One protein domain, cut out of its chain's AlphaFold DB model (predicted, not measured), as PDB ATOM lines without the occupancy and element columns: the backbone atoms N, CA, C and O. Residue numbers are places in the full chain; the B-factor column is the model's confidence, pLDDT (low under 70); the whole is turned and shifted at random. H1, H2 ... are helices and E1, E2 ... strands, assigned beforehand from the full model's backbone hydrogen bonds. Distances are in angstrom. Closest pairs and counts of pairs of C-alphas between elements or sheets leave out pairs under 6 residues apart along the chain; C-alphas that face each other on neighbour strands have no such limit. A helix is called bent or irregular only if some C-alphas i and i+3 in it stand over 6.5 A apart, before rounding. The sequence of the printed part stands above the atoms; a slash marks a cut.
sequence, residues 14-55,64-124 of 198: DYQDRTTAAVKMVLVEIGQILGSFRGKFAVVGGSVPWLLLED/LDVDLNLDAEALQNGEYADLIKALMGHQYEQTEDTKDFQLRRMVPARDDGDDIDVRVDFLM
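This is residues 14 to 55 and 64 to 124 of the 198 residues of an uncharacterized protein of Edaphobacter lichenicola (UniProt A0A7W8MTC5). One strongly twisted sheet of four strands has the long helix H1 packed slantwise over it, and H3 packs beside the later part of H1, near the edge strand E3. Short H2 lies off the body toward the other edge, E1. The printed part has 103 residues, with three named helices and four named strands in the order H1 E1 H2 E2 H3 E3 E4 along the chain; the class is mixed, helices and strands. The mixed sheet runs E1 E2 E4 E3. It is compact, with a radius of gyration of the C-alphas of 14.0 A and spans of 45 by 35 by 21 A.

Find C-alpha 14 at (12.625, 5.923, 77.444); from there H1 runs 35.1 A to residue 37, with a kink of 29 degrees near residue 31, and it is irregular, C-alphas 33 and 36 being 7.4 A apart. Next come E1, residues 41 to 44, 9.3 A, and H2, residues 48 to 51, 5.3 A. Past the cut are E2, residues 65 to 70, 15.8 A, H3, residues 79 to 89, 14.9 A, and E3, residues 102 to 107, 16.0 A. E4, residues 116 to 123, runs 22.1 A to C-alpha 123 at (9.466, -1.131, 106.641).

H1 is on the sheet, over E4 at a height of 6.7 A; the closest C-alphas are those of Val 23 and Val 118, 6.7 A. H1 touches H3 with residues 30 to 37 alone, closest at C-alphas 33 and 86, 6.7 A, at a steep tilt of 48 degrees, opposite ways. H2 is only just not on the sheet, with 4 pairs of C-alphas within 10 A. E1 and E2 are antiparallel, N 42 and O 69 at 2.9 A; E2 and E4 parallel, N 66 and O 119 at 2.8 A; E3 and E4 an antiparallel hairpin, N 105 and O 118 at 2.8 A; these are within hydrogen-bond range. In H3 every O i to N i+4 pair is within range, in H1 16 of 20; H2 is too short for one.

C-alphas 14 and 77, the two farthest apart, are 45.1 A apart. Residues 56 to 63 are not printed; C-alphas 55 and 64 stand 21.0 A apart across that cut. The link from H3 to E3 is long. Look for pLDDT under 70 at residues 14 to 17, 45 to 55, 64, 96 to 100, 110 to 113 and 124.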
ATOM      1  N   ASP A  14      13.868   5.179  77.170       43.62
ATOM      2  CA  ASP A  14      12.625   5.923  77.444       43.62
ATOM      3  C   ASP A  14      11.905   5.458  78.727       43.62
ATOM      4  O   ASP A  14      11.109   6.192  79.320       43.62
ATOM      5  N   TYR A  15      12.167   4.229  79.187       47.97
ATOM      6  CA  TYR A  15      11.508   3.665  80.370       47.97
ATOM      7  C   TYR A  15      12.237   4.000  81.679       47.97
ATOM      8  O   TYR A  15      11.625   3.977  82.754       47.97
ATOM      9  N   GLN A  16      13.523   4.336  81.611       56.50
ATOM     10  CA  GLN A  16      14.369   4.500  82.791       56.50
ATOM     11  C   GLN A  16      14.471   5.946  83.268       56.50
ATOM     12  O   GLN A  16      14.435   6.172  84.479       56.50
ATOM     13  N   ASP A  17      14.502   6.935  82.371       65.06
ATOM     14  CA  ASP A  17      14.611   8.338  82.785       65.06
ATOM     15  C   ASP A  17      13.318   8.856  83.417       65.06
ATOM     16  O   ASP A  17      13.347   9.474  84.487       65.06
ATOM     17  N   ARG A  18      12.160   8.541  82.819       71.81
ATOM     18  CA  ARG A  18      10.855   9.011  83.315       71.81
ATOM     19  C   ARG A  18      10.543   8.485  84.718       71.81
ATOM     20  O   ARG A  18      10.088   9.228  85.588       71.81
ATOM     21  N   THR A  19      10.824   7.204  84.952       72.69
ATOM     22  CA  THR A  19      10.540   6.522  86.221       72.69
ATOM     23  C   THR A  19      11.543   6.941  87.288       72.69
ATOM     24  O   THR A  19      11.147   7.278  88.403       72.69
ATOM     25  N   THR A  20      12.825   7.044  86.933       72.81
ATOM     26  CA  THR A  20      13.869   7.544  87.835       72.81
ATOM     27  C   THR A  20      13.621   8.998  88.233       72.81
ATOM     28  O   THR A  20      13.774   9.352  89.403       72.81
ATOM     29  N   ALA A  21      13.197   9.858  87.301       75.75
ATOM     30  CA  ALA A  21      12.839  11.244  87.598       75.75
ATOM     31  C   ALA A  21      11.627  11.336  88.538       75.75
ATOM     32  O   ALA A  21      11.652  12.124  89.487       75.75
ATOM     33  N   ALA A  22      10.599  10.506  88.322       79.75
ATOM     34  CA  ALA A  22       9.441  10.425  89.209       79.75
ATOM     35  C   ALA A  22       9.840   9.984  90.628       79.75
ATOM     36  O   ALA A  22       9.488  10.653  91.597       79.75
ATOM     37  N   VAL A  23      10.657   8.934  90.765       79.12
ATOM     38  CA  VAL A  23      11.159   8.466  92.069       79.12
ATOM     39  C   VAL A  23      12.025   9.531  92.752       79.12
ATOM     40  O   VAL A  23      11.853   9.788  93.943       79.12
ATOM     41  N   LYS A  24      12.909  10.219  92.015       78.44
ATOM     42  CA  LYS A  24      13.697  11.355  92.537       78.44
ATOM     43  C   LYS A  24      12.796  12.469  93.072       78.44
ATOM     44  O   LYS A  24      13.063  12.991  94.153       78.44
ATOM     45  N   MET A  25      11.734  12.820  92.345       81.94
ATOM     46  CA  MET A  25      10.762  13.811  92.810       81.94
ATOM     47  C   MET A  25      10.087  13.367  94.108       81.94
ATOM     48  O   MET A  25      10.065  14.139  95.061       81.94
ATOM     49  N   VAL A  26       9.617  12.118  94.171       84.88
ATOM     50  CA  VAL A  26       8.974  11.557  95.369       84.88
ATOM     51  C   VAL A  26       9.929  11.541  96.560       84.88
ATOM     52  O   VAL A  26       9.529  11.892  97.665       84.88
ATOM     53  N   LEU A  27      11.205  11.207  96.365       82.12
ATOM     54  CA  LEU A  27      12.207  11.236  97.436       82.12
ATOM     55  C   LEU A  27      12.433  12.648  97.990       82.12
ATOM     56  O   LEU A  27      12.538  12.826  99.205       82.12
ATOM     57  N   VAL A  28      12.493  13.657  97.117       83.50
ATOM     58  CA  VAL A  28      12.611  15.062  97.534       83.50
ATOM     59  C   VAL A  28      11.339  15.524  98.247       83.50
ATOM     60  O   VAL A  28      11.437  16.167  99.292       83.50
ATOM     61  N   GLU A  29      10.163  15.169  97.727       85.62
ATOM     62  CA  GLU A  29       8.855  15.477  98.317       85.62
ATOM     63  C   GLU A  29       8.730  14.874  99.725       85.62
ATOM     64  O   GLU A  29       8.489  15.602 100.689       85.62
ATOM     65  N   ILE A  30       9.020  13.578  99.888       84.94
ATOM     66  CA  ILE A  30       9.045  12.896 101.191       84.94
ATOM     67  C   ILE A  30      10.057  13.557 102.127       84.94
ATOM     68  O   ILE A  30       9.751  13.778 103.296       84.94
ATOM     69  N   GLY A  31      11.248  13.913 101.639       81.25
ATOM     70  CA  GLY A  31      12.253  14.609 102.444       81.25
ATOM     71  C   GLY A  31      11.772  15.963 102.978       81.25
ATOM     72  O   GLY A  31      12.125  16.341 104.097       81.25
ATOM     73  N   GLN A  32      10.945  16.678 102.211       85.38
ATOM     74  CA  GLN A  32      10.338  17.943 102.624       85.38
ATOM     75  C   GLN A  32       9.185  17.727 103.612       85.38
ATOM     76  O   GLN A  32       9.165  18.370 104.662       85.38
ATOM     77  N   ILE A  33       8.271  16.796 103.319       84.75
ATOM     78  CA  ILE A  33       7.118  16.479 104.179       84.75
ATOM     79  C   ILE A  33       7.594  15.940 105.530       84.75
ATOM     80  O   ILE A  33       7.150  16.385 106.588       84.75
ATOM     81  N   LEU A  34       8.545  15.008 105.502       83.31
ATOM     82  CA  LEU A  34       9.085  14.359 106.691       83.31
ATOM     83  C   LEU A  34      10.217  15.155 107.351       83.31
ATOM     84  O   LEU A  34      10.843  14.669 108.295       83.31
ATOM     85  N   GLY A  35      10.473  16.393 106.918       81.69
ATOM     86  CA  GLY A  35      11.517  17.244 107.490       81.69
ATOM     87  C   GLY A  35      11.362  17.470 109.001       81.69
ATOM     88  O   GLY A  35      12.360  17.534 109.722       81.69
ATOM     89  N   SER A  36      10.124  17.512 109.505       79.81
ATOM     90  CA  SER A  36       9.813  17.601 110.942       79.81
ATOM     91  C   SER A  36      10.129  16.316 111.724       79.81
ATOM     92  O   SER A  36      10.348  16.375 112.932       79.81
ATOM     93  N   PHE A  37      10.232  15.171 111.044       80.12
ATOM     94  CA  PHE A  37      10.549  13.853 111.608       80.12
ATOM     95  C   PHE A  37      12.018  13.458 111.389       80.12
ATOM     96  O   PHE A  37      12.378  12.278 111.443       80.12
ATOM     97  N   ARG A  38      12.895  14.434 111.128       76.94
ATOM     98  CA  ARG A  38      14.316  14.197 110.853       76.94
ATOM     99  C   ARG A  38      14.968  13.339 111.943       76.94
ATOM    100  O   ARG A  38      14.942  13.681 113.122       76.94
ATOM    101  N   GLY A  39      15.625  12.261 111.516       77.44
ATOM    102  CA  GLY A  39      16.300  11.315 112.408       77.44
ATOM    103  C   GLY A  39      15.401  10.202 112.952       77.44
ATOM    104  O   GLY A  39      15.889   9.394 113.728       77.44
ATOM    105  N   LYS A  40      14.127  10.149 112.540       81.50
ATOM    106  CA  LYS A  40      13.173   9.083 112.896       81.50
ATOM    107  C   LYS A  40      12.848   8.135 111.738       81.50
ATOM    108  O   LYS A  40      12.085   7.189 111.905       81.50
ATOM    109  N   PHE A  41      13.402   8.401 110.560       81.44
ATOM    110  CA  PHE A  41      13.265   7.561 109.378       81.44
ATOM    111  C   PHE A  41      14.581   7.527 108.602       81.44
ATOM    112  O   PHE A  41      15.382   8.466 108.667       81.44
ATOM    113  N   ALA A  42      14.778   6.453 107.849       80.69
ATOM    114  CA  ALA A  42      15.868   6.291 106.905       80.69
ATOM    115  C   ALA A  42      15.314   5.773 105.576       80.69
ATOM    116  O   ALA A  42      14.450   4.900 105.561       80.69
ATOM    117  N   VAL A  43      15.828   6.299 104.465       77.81
ATOM    118  CA  VAL A  43      15.583   5.712 103.142       77.81
ATOM    119  C   VAL A  43      16.420   4.442 103.044       77.81
ATOM    120  O   VAL A  43      17.623   4.471 103.312       77.81
ATOM    121  N   VAL A  44      15.779   3.327 102.710       71.75
ATOM    122  CA  VAL A  44      16.395   2.000 102.587       71.75
ATOM    123  C   VAL A  44      16.036   1.429 101.206       71.75
ATOM    124  O   VAL A  44      15.329   2.062 100.428       71.75
ATOM    125  N   GLY A  45      16.587   0.270 100.852       68.75
ATOM    126  CA  GLY A  45      16.232  -0.443  99.625       68.75
ATOM    127  C   GLY A  45      17.168  -0.184  98.448       68.75
ATOM    128  O   GLY A  45      18.253   0.390  98.587       68.75
ATOM    129  N   GLY A  46      16.741  -0.645  97.270       64.25
ATOM    130  CA  GLY A  46      17.507  -0.568  96.018       64.25
ATOM    131  C   GLY A  46      17.756   0.860  95.524       64.25
ATOM    132  O   GLY A  46      18.603   1.069  94.659       64.25
ATOM    133  N   SER A  47      17.071   1.841  96.116       63.59
ATOM    134  CA  SER A  47      17.191   3.256  95.769       63.59
ATOM    135  C   SER A  47      18.399   3.955  96.412       63.59
ATOM    136  O   SER A  47      18.822   5.018  95.971       63.59
ATOM    137  N   VAL A  48      18.985   3.364  97.458       61.84
ATOM    138  CA  VAL A  48      20.080   3.975  98.233       61.84
ATOM    139  C   VAL A  48      21.422   4.034  97.485       61.84
ATOM    140  O   VAL A  48      22.072   5.077  97.560       61.84
ATOM    141  N   PRO A  49      21.874   2.988  96.762       54.50
ATOM    142  CA  PRO A  49      23.191   3.000  96.123       54.50
ATOM    143  C   PRO A  49      23.400   4.152  95.134       54.50
ATOM    144  O   PRO A  49      24.485   4.718  95.105       54.50
ATOM    145  N   TRP A  50      22.378   4.550  94.372       60.47
ATOM    146  CA  TRP A  50      22.506   5.621  93.377       60.47
ATOM    147  C   TRP A  50      22.261   7.025  93.941       60.47
ATOM    148  O   TRP A  50      22.756   7.995  93.380       60.47
ATOM    149  N   LEU A  51      21.570   7.165  95.078       60.62
ATOM    150  CA  LEU A  51      21.490   8.448  95.794       60.62
ATOM    151  C   LEU A  51      22.840   8.881  96.383       60.62
ATOM    152  O   LEU A  51      23.034  10.056  96.687       60.62
ATOM    153  N   LEU A  52      23.750   7.926  96.585       57.62
ATOM    154  CA  LEU A  52      25.070   8.138  97.179       57.62
ATOM    155  C   LEU A  52      26.193   8.268  96.142       57.62
ATOM    156  O   LEU A  52      27.313   8.614  96.519       57.62
ATOM    157  N   LEU A  53      25.925   7.969  94.869       57.88
ATOM    158  CA  LEU A  53      26.912   8.012  93.793       57.88
ATOM    159  C   LEU A  53      26.628   9.227  92.902       57.88
ATOM    160  O   LEU A  53      25.595   9.297  92.246       57.88
ATOM    161  N   GLU A  54      27.554  10.187  92.895       52.69
ATOM    162  CA  GLU A  54      27.475  11.426  92.099       52.69
ATOM    163  C   GLU A  54      27.673  11.188  90.586       52.69
ATOM    164  O   GLU A  54      27.389  12.083  89.794       52.69
ATOM    165  N   ASP A  55      28.116   9.989  90.186       49.72
ATOM    166  CA  ASP A  55      28.484   9.632  88.812       49.72
ATOM    167  C   ASP A  55      27.703   8.388  88.353       49.72
ATOM    168  O   ASP A  55      27.974   7.248  88.744       49.72
ATOM    169  N   LEU A  64       9.982   1.100  90.938       67.56
ATOM    170  CA  LEU A  64       8.987   2.147  91.208       67.56
ATOM    171  C   LEU A  64       8.658   2.244  92.709       67.56
ATOM    172  O   LEU A  64       7.785   3.015  93.103       67.56
ATOM    173  N   ASP A  65       9.342   1.450  93.533       74.56
ATOM    174  CA  ASP A  65       9.140   1.360  94.969       74.56
ATOM    175  C   ASP A  65      10.221   2.155  95.726       74.56
ATOM    176  O   ASP A  65      11.412   2.122  95.393       74.56
ATOM    177  N   VAL A  66       9.801   2.868  96.769       79.38
ATOM    178  CA  VAL A  66      10.649   3.585  97.725       79.38
ATOM    179  C   VAL A  66      10.463   2.952  99.099       79.38
ATOM    180  O   VAL A  66       9.394   3.078  99.691       79.38
ATOM    181  N   ASP A  67      11.507   2.320  99.633       83.06
ATOM    182  CA  ASP A  67      11.455   1.724 100.967       83.06
ATOM    183  C   ASP A  67      11.904   2.731 102.037       83.06
ATOM    184  O   ASP A  67      12.994   3.310 101.981       83.06
ATOM    185  N   LEU A  68      11.079   2.918 103.063       83.12
ATOM    186  CA  LEU A  68      11.379   3.745 104.225       83.12
ATOM    187  C   LEU A  68      11.414   2.873 105.473       83.12
ATOM    188  O   LEU A  68      10.415   2.266 105.849       83.12
ATOM    189  N   ASN A  69      12.556   2.848 106.154       82.56
ATOM    190  CA  ASN A  69      12.647   2.255 107.480       82.56
ATOM    191  C   ASN A  69      12.311   3.309 108.532       82.56
ATOM    192  O   ASN A  69      12.913   4.387 108.560       82.56
ATOM    193  N   LEU A  70      11.359   2.987 109.400       80.25
ATOM    194  CA  LEU A  70      10.893   3.876 110.455       80.25
ATOM    195  C   LEU A  70      11.451   3.444 111.812       80.25
ATOM    196  O   LEU A  70      11.373   2.277 112.192       80.25
ATOM    197  N   ASP A  71      11.971   4.397 112.579       79.00
ATOM    198  CA  ASP A  71      12.379   4.154 113.957       79.00
ATOM    199  C   ASP A  71      11.150   4.226 114.876       79.00
ATOM    200  O   ASP A  71      10.721   5.295 115.319       79.00
ATOM    201  N   ALA A  72      10.567   3.059 115.155       70.50
ATOM    202  CA  ALA A  72       9.408   2.929 116.034       70.50
ATOM    203  C   ALA A  72       9.694   3.365 117.485       70.50
ATOM    204  O   ALA A  72       8.767   3.763 118.193       70.50
ATOM    205  N   GLU A  73      10.951   3.314 117.943       73.31
ATOM    206  CA  GLU A  73      11.317   3.801 119.276       73.31
ATOM    207  C   GLU A  73      11.365   5.328 119.318       73.31
ATOM    208  O   GLU A  73      11.033   5.916 120.348       73.31
ATOM    209  N   ALA A  74      11.733   5.980 118.215       74.25
ATOM    210  CA  ALA A  74      11.736   7.434 118.108       74.25
ATOM    211  C   ALA A  74      10.354   8.029 117.767       74.25
ATOM    212  O   ALA A  74      10.097   9.188 118.099       74.25
ATOM    213  N   LEU A  75       9.469   7.259 117.123       73.75
ATOM    214  CA  LEU A  75       8.102   7.642 116.726       73.75
ATOM    215  C   LEU A  75       7.053   7.252 117.783       73.75
ATOM    216  O   LEU A  75       6.075   6.552 117.507       73.75
ATOM    217  N   GLN A  76       7.253   7.706 119.018       74.44
ATOM    218  CA  GLN A  76       6.330   7.442 120.127       74.44
ATOM    219  C   GLN A  76       5.187   8.467 120.178       74.44
ATOM    220  O   GLN A  76       5.120   9.396 119.385       74.44
ATOM    221  N   ASN A  77       4.254   8.308 121.121       76.31
ATOM    222  CA  ASN A  77       3.213   9.304 121.430       76.31
ATOM    223  C   ASN A  77       2.298   9.706 120.257       76.31
ATOM    224  O   ASN A  77       1.761  10.807 120.247       76.31
ATOM    225  N   GLY A  78       2.089   8.808 119.290       77.19
ATOM    226  CA  GLY A  78       1.235   9.077 118.130       77.19
ATOM    227  C   GLY A  78       1.954   9.746 116.958       77.19
ATOM    228  O   GLY A  78       1.338   9.927 115.915       77.19
ATOM    229  N   GLU A  79       3.260  10.008 117.066       78.19
ATOM    230  CA  GLU A  79       4.040  10.619 115.984       78.19
ATOM    231  C   GLU A  79       4.060   9.771 114.707       78.19
ATOM    232  O   GLU A  79       4.122  10.320 113.613       78.19
ATOM    233  N   TYR A  80       3.931   8.443 114.817       79.50
ATOM    234  CA  TYR A  80       3.703   7.578 113.657       79.50
ATOM    235  C   TYR A  80       2.408   7.939 112.913       79.50
ATOM    236  O   TYR A  80       2.396   8.050 111.691       79.50
ATOM    237  N   ALA A  81       1.309   8.149 113.642       80.44
ATOM    238  CA  ALA A  81       0.038   8.515 113.027       80.44
ATOM    239  C   ALA A  81       0.118   9.907 112.392       80.44
ATOM    240  O   ALA A  81      -0.441  10.117 111.321       80.44
ATOM    241  N   ASP A  82       0.838  10.838 113.017       84.12
ATOM    242  CA  ASP A  82       1.050  12.175 112.464       84.12
ATOM    243  C   ASP A  82       1.949  12.151 111.221       84.12
ATOM    244  O   ASP A  82       1.688  12.890 110.274       84.12
ATOM    245  N   LEU A  83       2.940  11.252 111.170       85.62
ATOM    246  CA  LEU A  83       3.761  11.002 109.983       85.62
ATOM    247  C   LEU A  83       2.906  10.506 108.814       85.62
ATOM    248  O   LEU A  83       2.965  11.066 107.719       85.62
ATOM    249  N   ILE A  84       2.075   9.487 109.045       83.44
ATOM    250  CA  ILE A  84       1.193   8.947 108.003       83.44
ATOM    251  C   ILE A  84       0.171   9.999 107.558       83.44
ATOM    252  O   ILE A  84      -0.032  10.183 106.361       83.44
ATOM    253  N   LYS A  85      -0.420  10.757 108.491       84.69
ATOM    254  CA  LYS A  85      -1.334  11.865 108.164       84.69
ATOM    255  C   LYS A  85      -0.654  12.953 107.340       84.69
ATOM    256  O   LYS A  85      -1.281  13.479 106.426       84.69
ATOM    257  N   ALA A  86       0.598  13.293 107.653       87.19
ATOM    258  CA  ALA A  86       1.358  14.271 106.884       87.19
ATOM    259  C   ALA A  86       1.523  13.806 105.434       87.19
ATOM    260  O   ALA A  86       1.258  14.574 104.520       87.19
ATOM    261  N   LEU A  87       1.856  12.534 105.207       86.25
ATOM    262  CA  LEU A  87       1.931  11.984 103.852       86.25
ATOM    263  C   LEU A  87       0.557  11.972 103.168       86.25
ATOM    264  O   LEU A  87       0.426  12.460 102.049       86.25
ATOM    265  N   MET A  88      -0.499  11.519 103.845       84.50
ATOM    266  CA  MET A  88      -1.852  11.515 103.269       84.50
ATOM    267  C   MET A  88      -2.358  12.919 102.904       84.50
ATOM    268  O   MET A  88      -3.040  13.089 101.894       84.50
ATOM    269  N   GLY A  89      -1.977  13.945 103.670       86.12
ATOM    270  CA  GLY A  89      -2.266  15.347 103.355       86.12
ATOM    271  C   GLY A  89      -1.596  15.855 102.071       86.12
ATOM    272  O   GLY A  89      -2.030  16.859 101.514       86.12
ATOM    273  N   HIS A  90      -0.581  15.146 101.578       87.00
ATOM    274  CA  HIS A  90       0.170  15.444 100.360       87.00
ATOM    275  C   HIS A  90      -0.154  14.467  99.215       87.00
ATOM    276  O   HIS A  90       0.688  14.194  98.366       87.00
ATOM    277  N   GLN A  91      -1.391  13.954  99.171       87.50
ATOM    278  CA  GLN A  91      -1.887  13.081  98.095       87.50
ATOM    279  C   GLN A  91      -1.185  11.714  98.022       87.50
ATOM    280  O   GLN A  91      -1.150  11.084  96.964       87.50
ATOM    281  N   TYR A  92      -0.638  11.245  99.145       86.38
ATOM    282  CA  TYR A  92      -0.238   9.849  99.287       86.38
ATOM    283  C   TYR A  92      -1.446   9.036  99.742       86.38
ATOM    284  O   TYR A  92      -2.002   9.269 100.814       86.38
ATOM    285  N   GLU A  93      -1.863   8.075  98.935       84.31
ATOM    286  CA  GLU A  93      -3.125   7.369  99.145       84.31
ATOM    287  C   GLU A  93      -2.890   5.918  99.569       84.31
ATOM    288  O   GLU A  93      -1.924   5.280  99.155       84.31
ATOM    289  N   GLN A  94      -3.800   5.387 100.386       79.81
ATOM    290  CA  GLN A  94      -3.980   3.942 100.527       79.81
ATOM    291  C   GLN A  94      -5.149   3.553  99.629       79.81
ATOM    292  O   GLN A  94      -6.263   4.044  99.818       79.81
ATOM    293  N   THR A  95      -4.904   2.703  98.641       74.31
ATOM    294  CA  THR A  95      -5.953   2.074  97.834       74.31
ATOM    295  C   THR A  95      -6.196   0.644  98.287       74.31
ATOM    296  O   THR A  95      -5.405   0.067  99.033       74.31
ATOM    297  N   GLU A  96      -7.281   0.038  97.804       66.31
ATOM    298  CA  GLU A  96      -7.573  -1.384  98.045       66.31
ATOM    299  C   GLU A  96      -6.443  -2.309  97.547       66.31
ATOM    300  O   GLU A  96      -6.272  -3.412  98.065       66.31
ATOM    301  N   ASP A  97      -5.636  -1.837  96.590       69.06
ATOM    302  CA  ASP A  97      -4.490  -2.554  96.022       69.06
ATOM    303  C   ASP A  97      -3.178  -2.365  96.810       69.06
ATOM    304  O   ASP A  97      -2.181  -3.042  96.530       69.06
ATOM    305  N   THR A  98      -3.144  -1.443  97.778       63.09
ATOM    306  CA  THR A  98      -1.980  -1.207  98.647       63.09
ATOM    307  C   THR A  98      -2.119  -1.953  99.970       63.09
ATOM    308  O   THR A  98      -3.207  -2.080 100.523       63.09
ATOM    309  N   LYS A  99      -1.002  -2.467 100.494       69.38
ATOM    310  CA  LYS A  99      -0.968  -3.097 101.824       69.38
ATOM    311  C   LYS A  99      -1.086  -2.038 102.928       69.38
ATOM    312  O   LYS A  99      -0.736  -0.889 102.704       69.38
ATOM    313  N   ASP A 100      -1.423  -2.463 104.150       65.44
ATOM    314  CA  ASP A 100      -1.556  -1.593 105.341       65.44
ATOM    315  C   ASP A 100      -0.326  -0.701 105.640       65.44
ATOM    316  O   ASP A 100      -0.433   0.306 106.336       65.44
ATOM    317  N   PHE A 101       0.853  -1.079 105.134       70.94
ATOM    318  CA  PHE A 101       2.121  -0.355 105.293       70.94
ATOM    319  C   PHE A 101       2.662   0.173 103.961       70.94
ATOM    320  O   PHE A 101       3.869   0.329 103.804       70.94
ATOM    321  N   GLN A 102       1.794   0.407 102.980       80.50
ATOM    322  CA  GLN A 102       2.174   0.950 101.683       80.50
ATOM    323  C   GLN A 102       1.303   2.156 101.343       80.50
ATOM    324  O   GLN A 102       0.097   2.153 101.569       80.50
ATOM    325  N   LEU A 103       1.928   3.184 100.778       86.31
ATOM    326  CA  LEU A 103       1.242   4.329 100.193       86.31
ATOM    327  C   LEU A 103       1.580   4.421  98.712       86.31
ATOM    328  O   LEU A 103       2.689   4.088  98.304       86.31
ATOM    329  N   ARG A 104       0.639   4.911  97.911       87.69
ATOM    330  CA  ARG A 104       0.873   5.232  96.501       87.69
ATOM    331  C   ARG A 104       0.939   6.736  96.298       87.69
ATOM    332  O   ARG A 104       0.204   7.489  96.939       87.69
ATOM    333  N   ARG A 105       1.776   7.157  95.360       88.12
ATOM    334  CA  ARG A 105       1.886   8.532  94.889       88.12
ATOM    335  C   ARG A 105       1.811   8.538  93.370       88.12
ATOM    336  O   ARG A 105       2.702   8.024  92.704       88.12
ATOM    337  N   MET A 106       0.762   9.157  92.836       85.94
ATOM    338  CA  MET A 106       0.641   9.400  91.398       85.94
ATOM    339  C   MET A 106       1.458  10.632  91.030       85.94
ATOM    340  O   MET A 106       1.161  11.727  91.504       85.94
ATOM    341  N   VAL A 107       2.499  10.460  90.223       83.94
ATOM    342  CA  VAL A 107       3.312  11.558  89.698       83.94
ATOM    343  C   VAL A 107       2.836  11.860  88.280       83.94
ATOM    344  O   VAL A 107       2.929  10.972  87.429       83.94
ATOM    345  N   PRO A 108       2.346  13.082  87.999       80.50
ATOM    346  CA  PRO A 108       1.923  13.427  86.654       80.50
ATOM    347  C   PRO A 108       3.118  13.368  85.709       80.50
ATOM    348  O   PRO A 108       4.203  13.871  86.037       80.50
ATOM    349  N   ALA A 109       2.927  12.757  84.543       74.06
ATOM    350  CA  ALA A 109       3.953  12.781  83.514       74.06
ATOM    351  C   ALA A 109       4.220  14.236  83.091       74.06
ATOM    352  O   ALA A 109       3.310  15.059  82.988       74.06
ATOM    353  N   ARG A 110       5.496  14.582  82.887       69.69
ATOM    354  CA  ARG A 110       5.876  15.898  82.335       69.69
ATOM    355  C   ARG A 110       5.727  15.959  80.814       69.69
ATOM    356  O   ARG A 110       5.753  17.050  80.251       69.69
ATOM    357  N   ASP A 111       5.547  14.798  80.204       67.06
ATOM    358  CA  ASP A 111       5.300  14.583  78.785       67.06
ATOM    359  C   ASP A 111       3.853  14.095  78.596       67.06
ATOM    360  O   ASP A 111       3.161  13.826  79.576       67.06
ATOM    361  N   ASP A 112       3.391  13.929  77.353       67.00
ATOM    362  CA  ASP A 112       2.034  13.445  77.002       67.00
ATOM    363  C   ASP A 112       1.803  11.947  77.338       67.00
ATOM    364  O   ASP A 112       0.992  11.267  76.715       67.00
ATOM    365  N   GLY A 113       2.580  11.398  78.277       67.62
ATOM    366  CA  GLY A 113       2.511  10.011  78.726       67.62
ATOM    367  C   GLY A 113       1.595   9.814  79.934       67.62
ATOM    368  O   GLY A 113       1.115  10.769  80.538       67.62
ATOM    369  N   ASP A 114       1.380   8.552  80.308       75.56
ATOM    370  CA  ASP A 114       0.576   8.201  81.482       75.56
ATOM    371  C   ASP A 114       1.251   8.604  82.802       75.56
ATOM    372  O   ASP A 114       2.477   8.516  82.948       75.56
ATOM    373  N   ASP A 115       0.428   8.967  83.789       81.88
ATOM    374  CA  ASP A 115       0.878   9.226  85.154       81.88
ATOM    375  C   ASP A 115       1.593   8.004  85.748       81.88
ATOM    376  O   ASP A 115       1.190   6.850  85.573       81.88
ATOM    377  N   ILE A 116       2.651   8.268  86.509       81.69
ATOM    378  CA  ILE A 116       3.516   7.237  87.074       81.69
ATOM    379  C   ILE A 116       3.088   6.960  88.517       81.69
ATOM    380  O   ILE A 116       3.159   7.840  89.374       81.69
ATOM    381  N   ASP A 117       2.675   5.723  88.794       83.69
ATOM    382  CA  ASP A 117       2.386   5.239  90.149       83.69
ATOM    383  C   ASP A 117       3.697   4.851  90.849       83.69
ATOM    384  O   ASP A 117       4.355   3.880  90.470       83.69
ATOM    385  N   VAL A 118       4.096   5.640  91.847       83.50
ATOM    386  CA  VAL A 118       5.247   5.359  92.713       83.50
ATOM    387  C   VAL A 118       4.735   4.826  94.044       83.50
ATOM    388  O   VAL A 118       3.911   5.464  94.704       83.50
ATOM    389  N   ARG A 119       5.244   3.672  94.473       86.00
ATOM    390  CA  ARG A 119       4.859   3.045  95.741       86.00
ATOM    391  C   ARG A 119       5.875   3.370  96.823       86.00
ATOM    392  O   ARG A 119       7.074   3.395  96.583       86.00
ATOM    393  N   VAL A 120       5.393   3.599  98.034       85.12
ATOM    394  CA  VAL A 120       6.207   3.867  99.218       85.12
ATOM    395  C   VAL A 120       5.913   2.779 100.238       85.12
ATOM    396  O   VAL A 120       4.791   2.704 100.739       85.12
ATOM    397  N   ASP A 121       6.897   1.930 100.525       84.06
ATOM    398  CA  ASP A 121       6.786   0.845 101.503       84.06
ATOM    399  C   ASP A 121       7.388   1.282 102.842       84.06
ATOM    400  O   ASP A 121       8.532   1.737 102.920       84.06
ATOM    401  N   PHE A 122       6.603   1.163 103.910       82.56
ATOM    402  CA  PHE A 122       7.049   1.422 105.270       82.56
ATOM    403  C   PHE A 122       7.513   0.121 105.905       82.56
ATOM    404  O   PHE A 122       6.737  -0.659 106.467       82.56
ATOM    405  N   LEU A 123       8.828  -0.067 105.898       78.25
ATOM    406  CA  LEU A 123       9.466  -1.131 106.641       78.25
ATOM    407  C   LEU A 123       9.407  -0.777 108.127       78.25
ATOM    408  O   LEU A 123      10.151   0.067 108.629       78.25
ATOM    409  N   MET A 124       8.514  -1.445 108.854       60.75
ATOM    410  CA  MET A 124       8.627  -1.483 110.304       60.75
ATOM    411  C   MET A 124       9.722  -2.479 110.697       60.75
ATOM    412  O   MET A 124       9.715  -3.617 110.206       60.75
TER     413      MET A 124